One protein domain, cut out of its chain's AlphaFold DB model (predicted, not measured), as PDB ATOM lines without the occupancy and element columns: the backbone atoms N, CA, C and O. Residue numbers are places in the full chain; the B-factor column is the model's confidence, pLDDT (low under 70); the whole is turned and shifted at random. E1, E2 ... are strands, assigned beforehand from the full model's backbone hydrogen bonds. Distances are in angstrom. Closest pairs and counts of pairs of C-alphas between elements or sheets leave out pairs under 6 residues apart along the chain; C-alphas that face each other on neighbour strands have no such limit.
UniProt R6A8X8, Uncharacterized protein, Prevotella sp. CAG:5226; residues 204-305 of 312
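This is residues 204 to 305 of the 312 residues of an uncharacterized protein of Prevotella sp. CAG:5226 (UniProt R6A8X8). Three small sheets of three strands each follow one another in a row along the longest axis, E1 E2 E3 at one end, E4 E5 E6 in the middle and E7 E8 E9 at the other end. The named strands of neighbouring sheets come close at only a few residues, and two long links, from E3 to E4 and from E6 to E7, join one sheet to the next. The 102 printed residues have no named helix and nine named strands, E1 to E9 along the chain; each sheet is antiparallel, with its strands in chain order. The class is all strand, though only 44 residues are in named strands. The whole is compact, with a radius of gyration of the C-alphas of 14.1 A, yet elongated, spanning 46 by 29 by 18 A.

One sheet holds E1, residues 204 to 208, E2, residues 215 to 220, and E3, residues 223 to 228; it is a meander, each strand the antiparallel neighbour of the one before. The hairpin E1 and E2 has N 206 and O 217 within hydrogen-bond range at 2.8 A, and the hairpin E2 and E3 has N 218 and O 225 at 2.9 A. The next meander holds E4, residues 242 to 244, E5, residues 252 to 256, and E6, residues 259 to 263. N 244 and O 253 are 2.9 A apart between E4 and E5, and N 254 and O 261 are 2.9 A apart between E5 and E6. The closest C-alphas of E3 and E4 are those of Leu 224 and Asn 242, 7.8 A apart. The third meander holds E7, residues 278 to 282, E8, residues 292 to 296, and E9, residues 301 to 304. N 281 and O 293 are 2.9 A apart between E7 and E8, and N 294 and O 303 are 2.8 A apart between E8 and E9. The closest C-alphas of E5 and E7 are those of Gln 253 and Phe 278, 7.6 A apart. E1, E2 and E3 are apart from E7, E8 and E9.

E1 begins at C-alpha 204, (-28.992, 47.254, 28.431), and is 11.2 A long; E2 is 15.2 A and E3 16.1 A. E4 is 7.1 A, E5 13.4 A and E6 13.6 A; C-alpha 252, where E5 begins, is at (-47.050, 40.979, 36.842). E7 is 13.8 A, E8 13.0 A and E9 10.5 A, ending at C-alpha 304, (-57.182, 33.344, 38.494).

The two C-alphas farthest apart are those of Asn 221 and Arg 285, at 47.3 A. The printed part has no cut. The links from E3 to E4, 13 residues, and from E6 to E7, 14 residues, are long. The mean pLDDT of the printed part is 92.3, and residues 286 to 290 are under 70.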
ATOM      1  N   ASP A 204     -29.629  47.767  27.225       97.25
ATOM      2  CA  ASP A 204     -28.992  47.254  28.431       97.25
ATOM      3  C   ASP A 204     -29.947  46.289  29.130       97.25
ATOM      4  O   ASP A 204     -31.083  46.648  29.443       97.25
ATOM      5  N   ILE A 205     -29.497  45.060  29.352       98.06
ATOM      6  CA  ILE A 205     -30.300  44.000  29.959       98.06
ATOM      7  C   ILE A 205     -30.118  44.058  31.475       98.06
ATOM      8  O   ILE A 205     -29.011  43.846  31.973       98.06
ATOM      9  N   LEU A 206     -31.213  44.346  32.181       97.88
ATOM     10  CA  LEU A 206     -31.263  44.554  33.630       97.88
ATOM     11  C   LEU A 206     -31.629  43.275  34.394       97.88
ATOM     12  O   LEU A 206     -31.182  43.087  35.522       97.88
ATOM     13  N   SER A 207     -32.437  42.401  33.794       97.75
ATOM     14  CA  SER A 207     -32.702  41.052  34.301       97.75
ATOM     15  C   SER A 207     -33.049  40.101  33.164       97.75
ATOM     16  O   SER A 207     -33.577  40.514  32.127       97.75
ATOM     17  N   ILE A 208     -32.777  38.817  33.377       97.44
ATOM     18  CA  ILE A 208     -33.179  37.733  32.483       97.44
ATOM     19  C   ILE A 208     -34.362  36.994  33.093       97.44
ATOM     20  O   ILE A 208     -34.423  36.791  34.301       97.44
ATOM     21  N   SER A 209     -35.302  36.561  32.262       94.00
ATOM     22  CA  SER A 209     -36.368  35.632  32.625       94.00
ATOM     23  C   SER A 209     -37.303  36.172  33.711       94.00
ATOM     24  O   SER A 209     -38.051  35.415  34.326       94.00
ATOM     25  N   ASN A 210     -37.247  37.485  33.926       93.44
ATOM     26  CA  ASN A 210     -37.961  38.239  34.936       93.44
ATOM     27  C   ASN A 210     -38.238  39.646  34.369       93.44
ATOM     28  O   ASN A 210     -37.332  40.223  33.756       93.44
ATOM     29  N   PRO A 211     -39.456  40.202  34.522       92.81
ATOM     30  CA  PRO A 211     -40.556  39.700  35.354       92.81
ATOM     31  C   PRO A 211     -41.393  38.572  34.725       92.81
ATOM     32  O   PRO A 211     -42.240  38.001  35.398       92.81
ATOM     33  N   LEU A 212     -41.167  38.238  33.448       94.12
ATOM     34  CA  LEU A 212     -41.868  37.152  32.754       94.12
ATOM     35  C   LEU A 212     -40.892  36.094  32.227       94.12
ATOM     36  O   LEU A 212     -39.781  36.439  31.806       94.12
ATOM     37  N   PRO A 213     -41.319  34.820  32.145       91.50
ATOM     38  CA  PRO A 213     -40.560  33.790  31.462       91.50
ATOM     39  C   PRO A 213     -40.256  34.202  30.020       91.50
ATOM     40  O   PRO A 213     -41.090  34.785  29.330       91.50
ATOM     41  N   ASN A 214     -39.054  33.872  29.550       92.00
ATOM     42  CA  ASN A 214     -38.618  34.145  28.176       92.00
ATOM     43  C   ASN A 214     -38.628  35.637  27.790       92.00
ATOM     44  O   ASN A 214     -38.640  35.976  26.602       92.00
ATOM     45  N   CYS A 215     -38.628  36.528  28.783       95.81
ATOM     46  CA  CYS A 215     -38.494  37.960  28.586       95.81
ATOM     47  C   CYS A 215     -37.290  38.508  29.355       95.81
ATOM     48  O   CYS A 215     -36.957  38.027  30.435       95.81
ATOM     49  N   ALA A 216     -36.660  39.544  28.810       97.31
ATOM     50  CA  ALA A 216     -35.687  40.366  29.515       97.31
ATOM     51  C   ALA A 216     -36.370  41.631  30.018       97.31
ATOM     52  O   ALA A 216     -37.160  42.243  29.294       97.31
ATOM     53  N   PHE A 217     -36.001  42.077  31.212       98.19
ATOM     54  CA  PHE A 217     -36.206  43.466  31.584       98.19
ATOM     55  C   PHE A 217     -35.012  44.273  31.090       98.19
ATOM     56  O   PHE A 217     -33.860  43.911  31.339       98.19
ATOM     57  N   ALA A 218     -35.277  45.340  30.347       97.88
ATOM     58  CA  ALA A 218     -34.246  46.035  29.601       97.88
ATOM     59  C   ALA A 218     -34.458  47.544  29.598       97.88
ATOM     60  O   ALA A 218     -35.582  48.033  29.717       97.88
ATOM     61  N   ALA A 219     -33.369  48.278  29.400       97.75
ATOM     62  CA  ALA A 219     -33.376  49.719  29.242       97.75
ATOM     63  C   ALA A 219     -32.780  50.147  27.899       97.75
ATOM     64  O   ALA A 219     -31.775  49.600  27.452       97.75
ATOM     65  N   LYS A 220     -33.355  51.181  27.288       97.06
ATOM     66  CA  LYS A 220     -32.826  51.835  26.085       97.06
ATOM     67  C   LYS A 220     -33.118  53.323  26.163       97.06
ATOM     68  O   LYS A 220     -34.263  53.699  26.363       97.06
ATOM     69  N   ASN A 221     -32.092  54.164  26.011       94.88
ATOM     70  CA  ASN A 221     -32.206  55.626  26.145       94.88
ATOM     71  C   ASN A 221     -32.923  56.059  27.443       94.88
ATOM     72  O   ASN A 221     -33.826  56.886  27.406       94.88
ATOM     73  N   ASP A 222     -32.560  55.445  28.573       92.50
ATOM     74  CA  ASP A 222     -33.185  55.619  29.898       92.50
ATOM     75  C   ASP A 222     -34.665  55.213  30.021       92.50
ATOM     76  O   ASP A 222     -35.222  55.279  31.118       92.50
ATOM     77  N   GLU A 223     -35.297  54.710  28.961       97.25
ATOM     78  CA  GLU A 223     -36.637  54.119  28.970       97.25
ATOM     79  C   GLU A 223     -36.583  52.619  29.283       97.25
ATOM     80  O   GLU A 223     -35.602  51.955  28.948       97.25
ATOM     81  N   LEU A 224     -37.630  52.074  29.916       98.06
ATOM     82  CA  LEU A 224     -37.701  50.660  30.296       98.06
ATOM     83  C   LEU A 224     -38.659  49.867  29.419       98.06
ATOM     84  O   LEU A 224     -39.736  50.342  29.055       98.06
ATOM     85  N   PHE A 225     -38.298  48.610  29.181       98.00
ATOM     86  CA  PHE A 225     -39.042  47.675  28.354       98.00
ATOM     87  C   PHE A 225     -38.995  46.266  28.950       98.00
ATOM     88  O   PHE A 225     -38.030  45.879  29.605       98.00
ATOM     89  N   ILE A 226     -40.035  45.482  28.669       97.94
ATOM     90  CA  ILE A 226     -40.036  44.028  28.854       97.94
ATOM     91  C   ILE A 226     -39.966  43.430  27.450       97.94
ATOM     92  O   ILE A 226     -40.908  43.594  26.671       97.94
ATOM     93  N   LEU A 227     -38.834  42.818  27.108       97.06
ATOM     94  CA  LEU A 227     -38.506  42.342  25.765       97.06
ATOM     95  C   LEU A 227     -38.660  40.834  25.675       97.06
ATOM     96  O   LEU A 227     -38.000  40.108  26.411       97.06
ATOM     97  N   ASN A 228     -39.451  40.351  24.726       95.12
ATOM     98  CA  ASN A 228     -39.526  38.925  24.441       95.12
ATOM     99  C   ASN A 228     -38.243  38.438  23.736       95.12
ATOM    100  O   ASN A 228     -37.832  39.014  22.724       95.12
ATOM    101  N   TYR A 229     -37.631  37.358  24.234       91.44
ATOM    102  CA  TYR A 229     -36.369  36.824  23.702       91.44
ATOM    103  C   TYR A 229     -36.434  36.435  22.228       91.44
ATOM    104  O   TYR A 229     -35.455  36.595  21.499       91.44
ATOM    105  N   GLU A 230     -37.564  35.881  21.792       88.31
ATOM    106  CA  GLU A 230     -37.717  35.296  20.462       88.31
ATOM    107  C   GLU A 230     -38.021  36.346  19.401       88.31
ATOM    108  O   GLU A 230     -37.473  36.294  18.302       88.31
ATOM    109  N   THR A 231     -38.888  37.301  19.721       89.81
ATOM    110  CA  THR A 231     -39.382  38.282  18.747       89.81
ATOM    111  C   THR A 231     -38.676  39.628  18.845       89.81
ATOM    112  O   THR A 231     -38.717  40.395  17.887       89.81
ATOM    113  N   GLY A 232     -38.056  39.946  19.988       90.25
ATOM    114  CA  GLY A 232     -37.564  41.293  20.293       90.25
ATOM    115  C   GLY A 232     -38.676  42.323  20.521       90.25
ATOM    116  O   GLY A 232     -38.389  43.505  20.691       90.25
ATOM    117  N   SER A 233     -39.942  41.896  20.517       93.88
ATOM    118  CA  SER A 233     -41.086  42.780  20.735       93.88
ATOM    119  C   SER A 233     -41.190  43.185  22.202       93.88
ATOM    120  O   SER A 233     -40.987  42.369  23.104       93.88
ATOM    121  N   CYS A 234     -41.568  44.441  22.435       95.38
ATOM    122  CA  CYS A 234     -41.876  44.950  23.766       95.38
ATOM    123  C   CYS A 234     -43.289  44.521  24.180       95.38
ATOM    124  O   CYS A 234     -44.235  44.779  23.435       95.38
ATOM    125  N   LEU A 235     -43.450  43.982  25.393       96.06
ATOM    126  CA  LEU A 235     -44.728  43.484  25.928       96.06
ATOM    127  C   LEU A 235     -45.893  44.470  25.737       96.06
ATOM    128  O   LEU A 235     -46.969  44.090  25.294       96.06
ATOM    129  N   THR A 236     -45.675  45.752  26.048       95.00
ATOM    130  CA  THR A 236     -46.728  46.779  25.953       95.00
ATOM    131  C   THR A 236     -46.654  47.636  24.685       95.00
ATOM    132  O   THR A 236     -47.385  48.620  24.570       95.00
ATOM    133  N   GLY A 237     -45.722  47.334  23.772       93.31
ATOM    134  CA  GLY A 237     -45.423  48.131  22.574       93.31
ATOM    135  C   GLY A 237     -44.782  49.507  22.825       93.31
ATOM    136  O   GLY A 237     -44.236  50.097  21.899       93.31
ATOM    137  N   THR A 238     -44.808  50.021  24.058       94.19
ATOM    138  CA  THR A 238     -44.224  51.315  24.452       94.19
ATOM    139  C   THR A 238     -43.394  51.168  25.735       94.19
ATOM    140  O   THR A 238     -43.504  50.135  26.405       94.19
ATOM    141  N   PRO A 239     -42.606  52.192  26.118       96.94
ATOM    142  CA  PRO A 239     -41.940  52.222  27.415       96.94
ATOM    143  C   PRO A 239     -42.895  52.041  28.596       96.94
ATOM    144  O   PRO A 239     -44.092  52.353  28.502       96.94
ATOM    145  N   ILE A 240     -42.338  51.565  29.707       97.44
ATOM    146  CA  ILE A 240     -43.003  51.452  31.009       97.44
ATOM    147  C   ILE A 240     -42.233  52.242  32.071       97.44
ATOM    148  O   ILE A 240     -41.037  52.501  31.926       97.44
ATOM    149  N   ASP A 241     -42.909  52.598  33.160       96.31
ATOM    150  CA  ASP A 241     -42.283  53.335  34.265       96.31
ATOM    151  C   ASP A 241     -41.799  52.409  35.381       96.31
ATOM    152  O   ASP A 241     -40.785  52.679  36.027       96.31
ATOM    153  N   ASN A 242     -42.534  51.320  35.619       95.56
ATOM    154  CA  ASN A 242     -42.259  50.331  36.656       95.56
ATOM    155  C   ASN A 242     -42.936  48.994  36.324       95.56
ATOM    156  O   ASN A 242     -43.890  48.952  35.539       95.56
ATOM    157  N   CYS A 243     -42.507  47.923  36.982       96.38
ATOM    158  CA  CYS A 243     -43.279  46.692  37.080       96.38
ATOM    159  C   CYS A 243     -43.018  45.973  38.409       96.38
ATOM    160  O   CYS A 243     -41.968  46.149  39.022       96.38
ATOM    161  N   ARG A 244     -43.999  45.192  38.857       95.62
ATOM    162  CA  ARG A 244     -43.923  44.366  40.065       95.62
ATOM    163  C   ARG A 244     -44.272  42.918  39.738       95.62
ATOM    164  O   ARG A 244     -45.131  42.691  38.882       95.62
ATOM    165  N   ALA A 245     -43.617  41.979  40.411       94.12
ATOM    166  CA  ALA A 245     -43.795  40.535  40.249       94.12
ATOM    167  C   ALA A 245     -44.003  39.817  41.601       94.12
ATOM    168  O   ALA A 245     -43.924  38.592  41.685       94.12
ATOM    169  N   ASP A 246     -44.333  40.572  42.648       92.25
ATOM    170  CA  ASP A 246     -44.658  40.157  44.019       92.25
ATOM    171  C   ASP A 246     -46.040  39.476  44.131       92.25
ATOM    172  O   ASP A 246     -46.775  39.625  45.103       92.25
ATOM    173  N   PHE A 247     -46.400  38.691  43.112       92.38
ATOM    174  CA  PHE A 247     -47.659  37.948  43.013       92.38
ATOM    175  C   PHE A 247     -47.430  36.430  43.027       92.38
ATOM    176  O   PHE A 247     -48.237  35.677  42.484       92.38
ATOM    177  N   CYS A 248     -46.324  35.965  43.618       86.31
ATOM    178  CA  CYS A 248     -45.972  34.542  43.746       86.31
ATOM    179  C   CYS A 248     -46.008  33.765  42.412       86.31
ATOM    180  O   CYS A 248     -46.378  32.593  42.380       86.31
ATOM    181  N   GLY A 249     -45.661  34.415  41.297       86.75
ATOM    182  CA  GLY A 249     -45.717  33.808  39.963       86.75
ATOM    183  C   GLY A 249     -47.110  33.765  39.323       86.75
ATOM    184  O   GLY A 249     -47.284  33.078  38.323       86.75
ATOM    185  N   ALA A 250     -48.100  34.490  39.856       90.75
ATOM    186  CA  ALA A 250     -49.429  34.593  39.247       90.75
ATOM    187  C   ALA A 250     -49.462  35.504  38.006       90.75
ATOM    188  O   ALA A 250     -50.400  35.443  37.212       90.75
ATOM    189  N   GLY A 251     -48.473  36.385  37.873       94.56
ATOM    190  CA  GLY A 251     -48.418  37.419  36.853       94.56
ATOM    191  C   GLY A 251     -47.652  38.642  37.343       94.56
ATOM    192  O   GLY A 251     -46.951  38.592  38.356       94.56
ATOM    193  N   ILE A 252     -47.790  39.741  36.608       97.00
ATOM    194  CA  ILE A 252     -47.050  40.979  36.842       97.00
ATOM    195  C   ILE A 252     -47.980  42.190  36.763       97.00
ATOM    196  O   ILE A 252     -48.917  42.236  35.964       97.00
ATOM    197  N   GLN A 253     -47.679  43.218  37.546       97.44
ATOM    198  CA  GLN A 253     -48.316  44.527  37.435       97.44
ATOM    199  C   GLN A 253     -47.374  45.482  36.700       97.44
ATOM    200  O   GLN A 253     -46.257  45.719  37.153       97.44
ATOM    201  N   VAL A 254     -47.820  46.064  35.587       98.00
ATOM    202  CA  VAL A 254     -47.030  46.999  34.767       98.00
ATOM    203  C   VAL A 254     -47.593  48.410  34.888       98.00
ATOM    204  O   VAL A 254     -48.801  48.603  34.759       98.00
ATOM    205  N   PHE A 255     -46.726  49.406  35.089       97.69
ATOM    206  CA  PHE A 255     -47.110  50.795  35.353       97.69
ATOM    207  C   PHE A 255     -46.782  51.736  34.187       97.69
ATOM    208  O   PHE A 255     -45.707  51.653  33.584       97.69
ATOM    209  N   LYS A 256     -47.715  52.659  33.923       96.00
ATOM    210  CA  LYS A 256     -47.593  53.815  33.024       96.00
ATOM    211  C   LYS A 256     -48.227  55.038  33.701       96.00
ATOM    212  O   LYS A 256     -49.454  55.164  33.766       96.00
ATOM    213  N   GLY A 257     -47.397  55.927  34.231       94.50
ATOM    214  CA  GLY A 257     -47.772  56.994  35.146       94.50
ATOM    215  C   GLY A 257     -48.430  56.428  36.403       94.50
ATOM    216  O   GLY A 257     -47.973  55.450  36.986       94.50
ATOM    217  N   GLU A 258     -49.558  57.015  36.792       94.75
ATOM    218  CA  GLU A 258     -50.364  56.557  37.933       94.75
ATOM    219  C   GLU A 258     -51.237  55.330  37.610       94.75
ATOM    220  O   GLU A 258     -51.919  54.794  38.485       94.75
ATOM    221  N   LYS A 259     -51.262  54.896  36.342       97.25
ATOM    222  CA  LYS A 259     -52.073  53.769  35.883       97.25
ATOM    223  C   LYS A 259     -51.249  52.493  35.835       97.25
ATOM    224  O   LYS A 259     -50.065  52.513  35.512       97.25
ATOM    225  N   SER A 260     -51.909  51.367  36.055       97.44
ATOM    226  CA  SER A 260     -51.314  50.049  35.885       97.44
ATOM    227  C   SER A 260     -52.298  49.052  35.287       97.44
ATOM    228  O   SER A 260     -53.511  49.253  35.360       97.44
ATOM    229  N   ALA A 261     -51.751  48.010  34.675       97.62
ATOM    230  CA  ALA A 261     -52.470  46.852  34.162       97.62
ATOM    231  C   ALA A 261     -51.792  45.575  34.671       97.62
ATOM    232  O   ALA A 261     -50.586  45.568  34.932       97.62
ATOM    233  N   PHE A 262     -52.573  44.508  34.802       97.75
ATOM    234  CA  PHE A 262     -52.098  43.193  35.210       97.75
ATOM    235  C   PHE A 262     -51.923  42.305  33.981       97.75
ATOM    236  O   PHE A 262     -52.794  42.280  33.108       97.75
ATOM    237  N   PHE A 263     -50.810  41.583  33.925       97.44
ATOM    238  CA  PHE A 263     -50.484  40.632  32.871       97.44
ATOM    239  C   PHE A 263     -50.255  39.256  33.497       97.44
ATOM    240  O   PHE A 263     -49.653  39.178  34.567       97.44
ATOM    241  N   ASN A 264     -50.721  38.183  32.861       95.25
ATOM    242  CA  ASN A 264     -50.397  36.822  33.306       95.25
ATOM    243  C   ASN A 264     -48.953  36.433  32.938       95.25
ATOM    244  O   ASN A 264     -48.215  37.212  32.327       95.25
ATOM    245  N   MET A 265     -48.544  35.217  33.310       92.88
ATOM    246  CA  MET A 265     -47.187  34.713  33.065       92.88
ATOM    247  C   MET A 265     -46.888  34.449  31.583       92.88
ATOM    248  O   MET A 265     -45.725  34.378  31.191       92.88
ATOM    249  N   GLU A 266     -47.920  34.353  30.750       92.94
ATOM    250  CA  GLU A 266     -47.836  34.273  29.294       92.94
ATOM    251  C   GLU A 266     -47.666  35.656  28.637       92.94
ATOM    252  O   GLU A 266     -47.381  35.742  27.441       92.94
ATOM    253  N   GLY A 267     -47.810  36.742  29.403       94.31
ATOM    254  CA  GLY A 267     -47.734  38.116  28.908       94.31
ATOM    255  C   GLY A 267     -49.038  38.640  28.294       94.31
ATOM    256  O   GLY A 267     -49.028  39.669  27.620       94.31
ATOM    257  N   GLU A 268     -50.168  37.974  28.522       95.25
ATOM    258  CA  GLU A 268     -51.490  38.474  28.150       95.25
ATOM    259  C   GLU A 268     -51.960  39.539  29.147       95.25
ATOM    260  O   GLU A 268     -51.930  39.339  30.361       95.25
ATOM    261  N   GLN A 269     -52.428  40.676  28.631       96.31
ATOM    262  CA  GLN A 269     -52.988  41.752  29.444       96.31
ATOM    263  C   GLN A 269     -54.405  41.390  29.919       96.31
ATOM    264  O   GLN A 269     -55.337  41.341  29.120       96.31
ATOM    265  N   LEU A 270     -54.592  41.210  31.227       95.81
ATOM    266  CA  LEU A 270     -55.871  40.800  31.826       95.81
ATOM    267  C   LEU A 270     -56.771  41.979  32.230       95.81
ATOM    268  O   LEU A 270     -57.984  41.820  32.421       95.81
ATOM    269  N   THR A 271     -56.186  43.169  32.389       96.44
ATOM    270  CA  THR A 271     -56.892  44.387  32.807       96.44
ATOM    271  C   THR A 271     -56.426  45.616  32.030       96.44
ATOM    272  O   THR A 271     -55.281  45.699  31.600       96.44
ATOM    273  N   ASP A 272     -57.306  46.601  31.833       96.00
ATOM    274  CA  ASP A 272     -56.920  47.884  31.231       96.00
ATOM    275  C   ASP A 272     -55.985  48.678  32.147       96.00
ATOM    276  O   ASP A 272     -56.072  48.576  33.370       96.00
ATOM    277  N   PHE A 273     -55.172  49.566  31.568       96.94
ATOM    278  CA  PHE A 273     -54.398  50.530  32.348       96.94
ATOM    279  C   PHE A 273     -55.328  51.500  33.088       96.94
ATOM    280  O   PHE A 273     -55.944  52.385  32.480       96.94
ATOM    281  N   ARG A 274     -55.387  51.380  34.416       96.38
ATOM    282  CA  ARG A 274     -56.199  52.232  35.300       96.38
ATOM    283  C   ARG A 274     -55.500  52.519  36.625       96.38
ATOM    284  O   ARG A 274     -54.543  51.846  36.991       96.38
ATOM    285  N   VAL A 275     -55.973  53.545  37.330       96.50
ATOM    286  CA  VAL A 275     -55.537  53.821  38.705       96.50
ATOM    287  C   VAL A 275     -56.162  52.766  39.611       96.50
ATOM    288  O   VAL A 275     -57.374  52.561  39.571       96.50
ATOM    289  N   GLY A 276     -55.338  52.085  40.398       90.12
ATOM    290  CA  GLY A 276     -55.769  50.962  41.221       90.12
ATOM    291  C   GLY A 276     -54.594  50.113  41.678       90.12
ATOM    292  O   GLY A 276     -53.493  50.217  41.136       90.12
ATOM    293  N   LYS A 277     -54.836  49.286  42.694       92.50
ATOM    294  CA  LYS A 277     -53.886  48.281  43.174       92.50
ATOM    295  C   LYS A 277     -54.392  46.890  42.808       92.50
ATOM    296  O   LYS A 277     -55.596  46.693  42.649       92.50
ATOM    297  N   PHE A 278     -53.464  45.948  42.722       96.12
ATOM    298  CA  PHE A 278     -53.776  44.529  42.678       96.12
ATOM    299  C   PHE A 278     -53.306  43.889  43.979       96.12
ATOM    300  O   PHE A 278     -52.290  44.306  44.536       96.12
ATOM    301  N   SER A 279     -54.046  42.899  44.458       94.69
ATOM    302  CA  SER A 279     -53.638  42.066  45.586       94.69
ATOM    303  C   SER A 279     -53.786  40.587  45.242       94.69
ATOM    304  O   SER A 279     -54.451  40.216  44.270       94.69
ATOM    305  N   LEU A 280     -53.127  39.744  46.033       92.50
ATOM    306  CA  LEU A 280     -53.120  38.296  45.886       92.50
ATOM    307  C   LEU A 280     -53.746  37.647  47.123       92.50
ATOM    308  O   LEU A 280     -53.420  38.006  48.254       92.50
ATOM    309  N   LYS A 281     -54.581  36.626  46.915       90.44
ATOM    310  CA  LYS A 281     -54.948  35.661  47.959       90.44
ATOM    311  C   LYS A 281     -54.878  34.229  47.433       90.44
ATOM    312  O   LYS A 281     -55.085  33.981  46.247       90.44
ATOM    313  N   TRP A 282     -54.640  33.276  48.324       87.94
ATOM    314  CA  TRP A 282     -54.705  31.851  47.998       87.94
ATOM    315  C   TRP A 282     -56.159  31.349  48.023       87.94
ATOM    316  O   TRP A 282     -56.924  31.707  48.923       87.94
ATOM    317  N   ASP A 283     -56.550  30.511  47.058       84.75
ATOM    318  CA  ASP A 283     -57.835  29.798  47.094       84.75
ATOM    319  C   ASP A 283     -57.759  28.649  48.105       84.75
ATOM    320  O   ASP A 283     -57.235  27.568  47.830       84.75
ATOM    321  N   THR A 284     -58.320  28.870  49.288       80.00
ATOM    322  CA  THR A 284     -58.326  27.885  50.376       80.00
ATOM    323  C   THR A 284     -59.258  26.696  50.125       80.00
ATOM    324  O   THR A 284     -59.200  25.716  50.865       80.00
ATOM    325  N   ARG A 285     -60.102  26.731  49.081       74.00
ATOM    326  CA  ARG A 285     -61.018  25.626  48.735       74.00
ATOM    327  C   ARG A 285     -60.297  24.484  48.020       74.00
ATOM    328  O   ARG A 285     -60.780  23.352  48.039       74.00
ATOM    329  N   CYS A 286     -59.151  24.755  47.392       62.88
ATOM    330  CA  CYS A 286     -58.379  23.756  46.660       62.88
ATOM    331  C   CYS A 286     -57.074  23.431  47.396       62.88
ATOM    332  O   CYS A 286     -55.995  23.874  47.031       62.88
ATOM    333  N   ILE A 287     -57.175  22.598  48.433       54.66
ATOM    334  CA  ILE A 287     -56.051  22.230  49.319       54.66
ATOM    335  C   ILE A 287     -54.876  21.564  48.561       54.66
ATOM    336  O   ILE A 287     -53.758  21.524  49.060       54.66
ATOM    337  N   TYR A 288     -55.120  21.054  47.347       47.97
ATOM    338  CA  TYR A 288     -54.127  20.362  46.512       47.97
ATOM    339  C   TYR A 288     -53.641  21.165  45.301       47.97
ATOM    340  O   TYR A 288     -52.720  20.728  44.614       47.97
ATOM    341  N   ALA A 289     -54.243  22.319  45.016       56.84
ATOM    342  CA  ALA A 289     -53.786  23.209  43.962       56.84
ATOM    343  C   ALA A 289     -53.707  24.602  44.568       56.84
ATOM    344  O   ALA A 289     -54.743  25.221  44.788       56.84
ATOM    345  N   PHE A 290     -52.488  25.065  44.844       63.59
ATOM    346  CA  PHE A 290     -52.168  26.423  45.288       63.59
ATOM    347  C   PHE A 290     -52.620  27.451  44.238       63.59
ATOM    348  O   PHE A 290     -51.820  28.031  43.510       63.59
ATOM    349  N   ARG A 291     -53.935  27.623  44.098       82.31
ATOM    350  CA  ARG A 291     -54.544  28.530  43.140       82.31
ATOM    351  C   ARG A 291     -54.451  29.934  43.698       82.31
ATOM    352  O   ARG A 291     -54.783  30.193  44.854       82.31
ATOM    353  N   GLN A 292     -54.001  30.822  42.836       89.38
ATOM    354  CA  GLN A 292     -53.785  32.226  43.118       89.38
ATOM    355  C   GLN A 292     -54.989  33.003  42.611       89.38
ATOM    356  O   GLN A 292     -55.380  32.860  41.453       89.38
ATOM    357  N   ILE A 293     -55.595  33.791  43.491       92.50
ATOM    358  CA  ILE A 293     -56.697  34.687  43.166       92.50
ATOM    359  C   ILE A 293     -56.133  36.100  43.185       92.50
ATOM    360  O   ILE A 293     -55.716  36.596  44.234       92.50
ATOM    361  N   ILE A 294     -56.153  36.739  42.025       95.50
ATOM    362  CA  ILE A 294     -55.784  38.133  41.846       95.50
ATOM    363  C   ILE A 294     -57.045  38.969  42.033       95.50
ATOM    364  O   ILE A 294     -58.111  38.653  41.493       95.50
ATOM    365  N   ILE A 295     -56.926  40.035  42.816       96.06
ATOM    366  CA  ILE A 295     -58.004  40.976  43.099       96.06
ATOM    367  C   ILE A 295     -57.619  42.321  42.491       96.06
ATOM    368  O   ILE A 295     -56.612  42.913  42.868       96.06
ATOM    369  N   ASP A 296     -58.425  42.806  41.550       95.81
ATOM    370  CA  ASP A 296     -58.374  44.195  41.093       95.81
ATOM    371  C   ASP A 296     -59.147  45.061  42.094       95.81
ATOM    372  O   ASP A 296     -60.377  45.139  42.043       95.81
ATOM    373  N   GLU A 297     -58.429  45.711  43.009       95.81
ATOM    374  CA  GLU A 297     -59.022  46.486  44.107       95.81
ATOM    375  C   GLU A 297     -59.855  47.676  43.608       95.81
ATOM    376  O   GLU A 297     -60.755  48.145  44.304       95.81
ATOM    377  N   ALA A 298     -59.591  48.173  42.394       94.31
ATOM    378  CA  ALA A 298     -60.341  49.295  41.833       94.31
ATOM    379  C   ALA A 298     -61.735  48.887  41.338       94.31
ATOM    380  O   ALA A 298     -62.650  49.712  41.333       94.31
ATOM    381  N   THR A 299     -61.907  47.637  40.899       94.00
ATOM    382  CA  THR A 299     -63.177  47.145  40.340       94.00
ATOM    383  C   THR A 299     -63.858  46.095  41.214       94.00
ATOM    384  O   THR A 299     -65.027  45.781  40.996       94.00
ATOM    385  N   GLY A 300     -63.140  45.526  42.185       93.44
ATOM    386  CA  GLY A 300     -63.566  44.360  42.957       93.44
ATOM    387  C   GLY A 300     -63.551  43.053  42.158       93.44
ATOM    388  O   GLY A 300     -63.957  42.016  42.689       93.44
ATOM    389  N   ARG A 301     -63.106  43.070  40.890       94.38
ATOM    390  CA  ARG A 301     -63.024  41.873  40.046       94.38
ATOM    391  C   ARG A 301     -61.968  40.924  40.607       94.38
ATOM    392  O   ARG A 301     -60.842  41.329  40.881       94.38
ATOM    393  N   LYS A 302     -62.331  39.648  40.709       94.94
ATOM    394  CA  LYS A 302     -61.443  38.555  41.112       94.94
ATOM    395  C   LYS A 302     -61.224  37.630  39.919       94.94
ATOM    396  O   LYS A 302     -62.175  37.329  39.195       94.94
ATOM    397  N   PHE A 303     -59.992  37.198  39.698       93.88
ATOM    398  CA  PHE A 303     -59.641  36.284  38.612       93.88
ATOM    399  C   PHE A 303     -58.452  35.400  38.998       93.88
ATOM    400  O   PHE A 303     -57.701  35.724  39.915       93.88
ATOM    401  N   LEU A 304     -58.323  34.250  38.343       91.56
ATOM    402  CA  LEU A 304     -57.182  33.344  38.494       91.56
ATOM    403  C   LEU A 304     -55.986  33.826  37.660       91.56
ATOM    404  O   LEU A 304     -56.133  34.720  36.829       91.56
ATOM    405  N   SER A 305     -54.809  33.227  37.859       87.50
ATOM    406  CA  SER A 305     -53.579  33.579  37.126       87.50
ATOM    407  C   SER A 305     -53.704  33.460  35.604       87.50
ATOM    408  O   SER A 305     -53.061  34.211  34.883       87.50
TER     409      SER A 305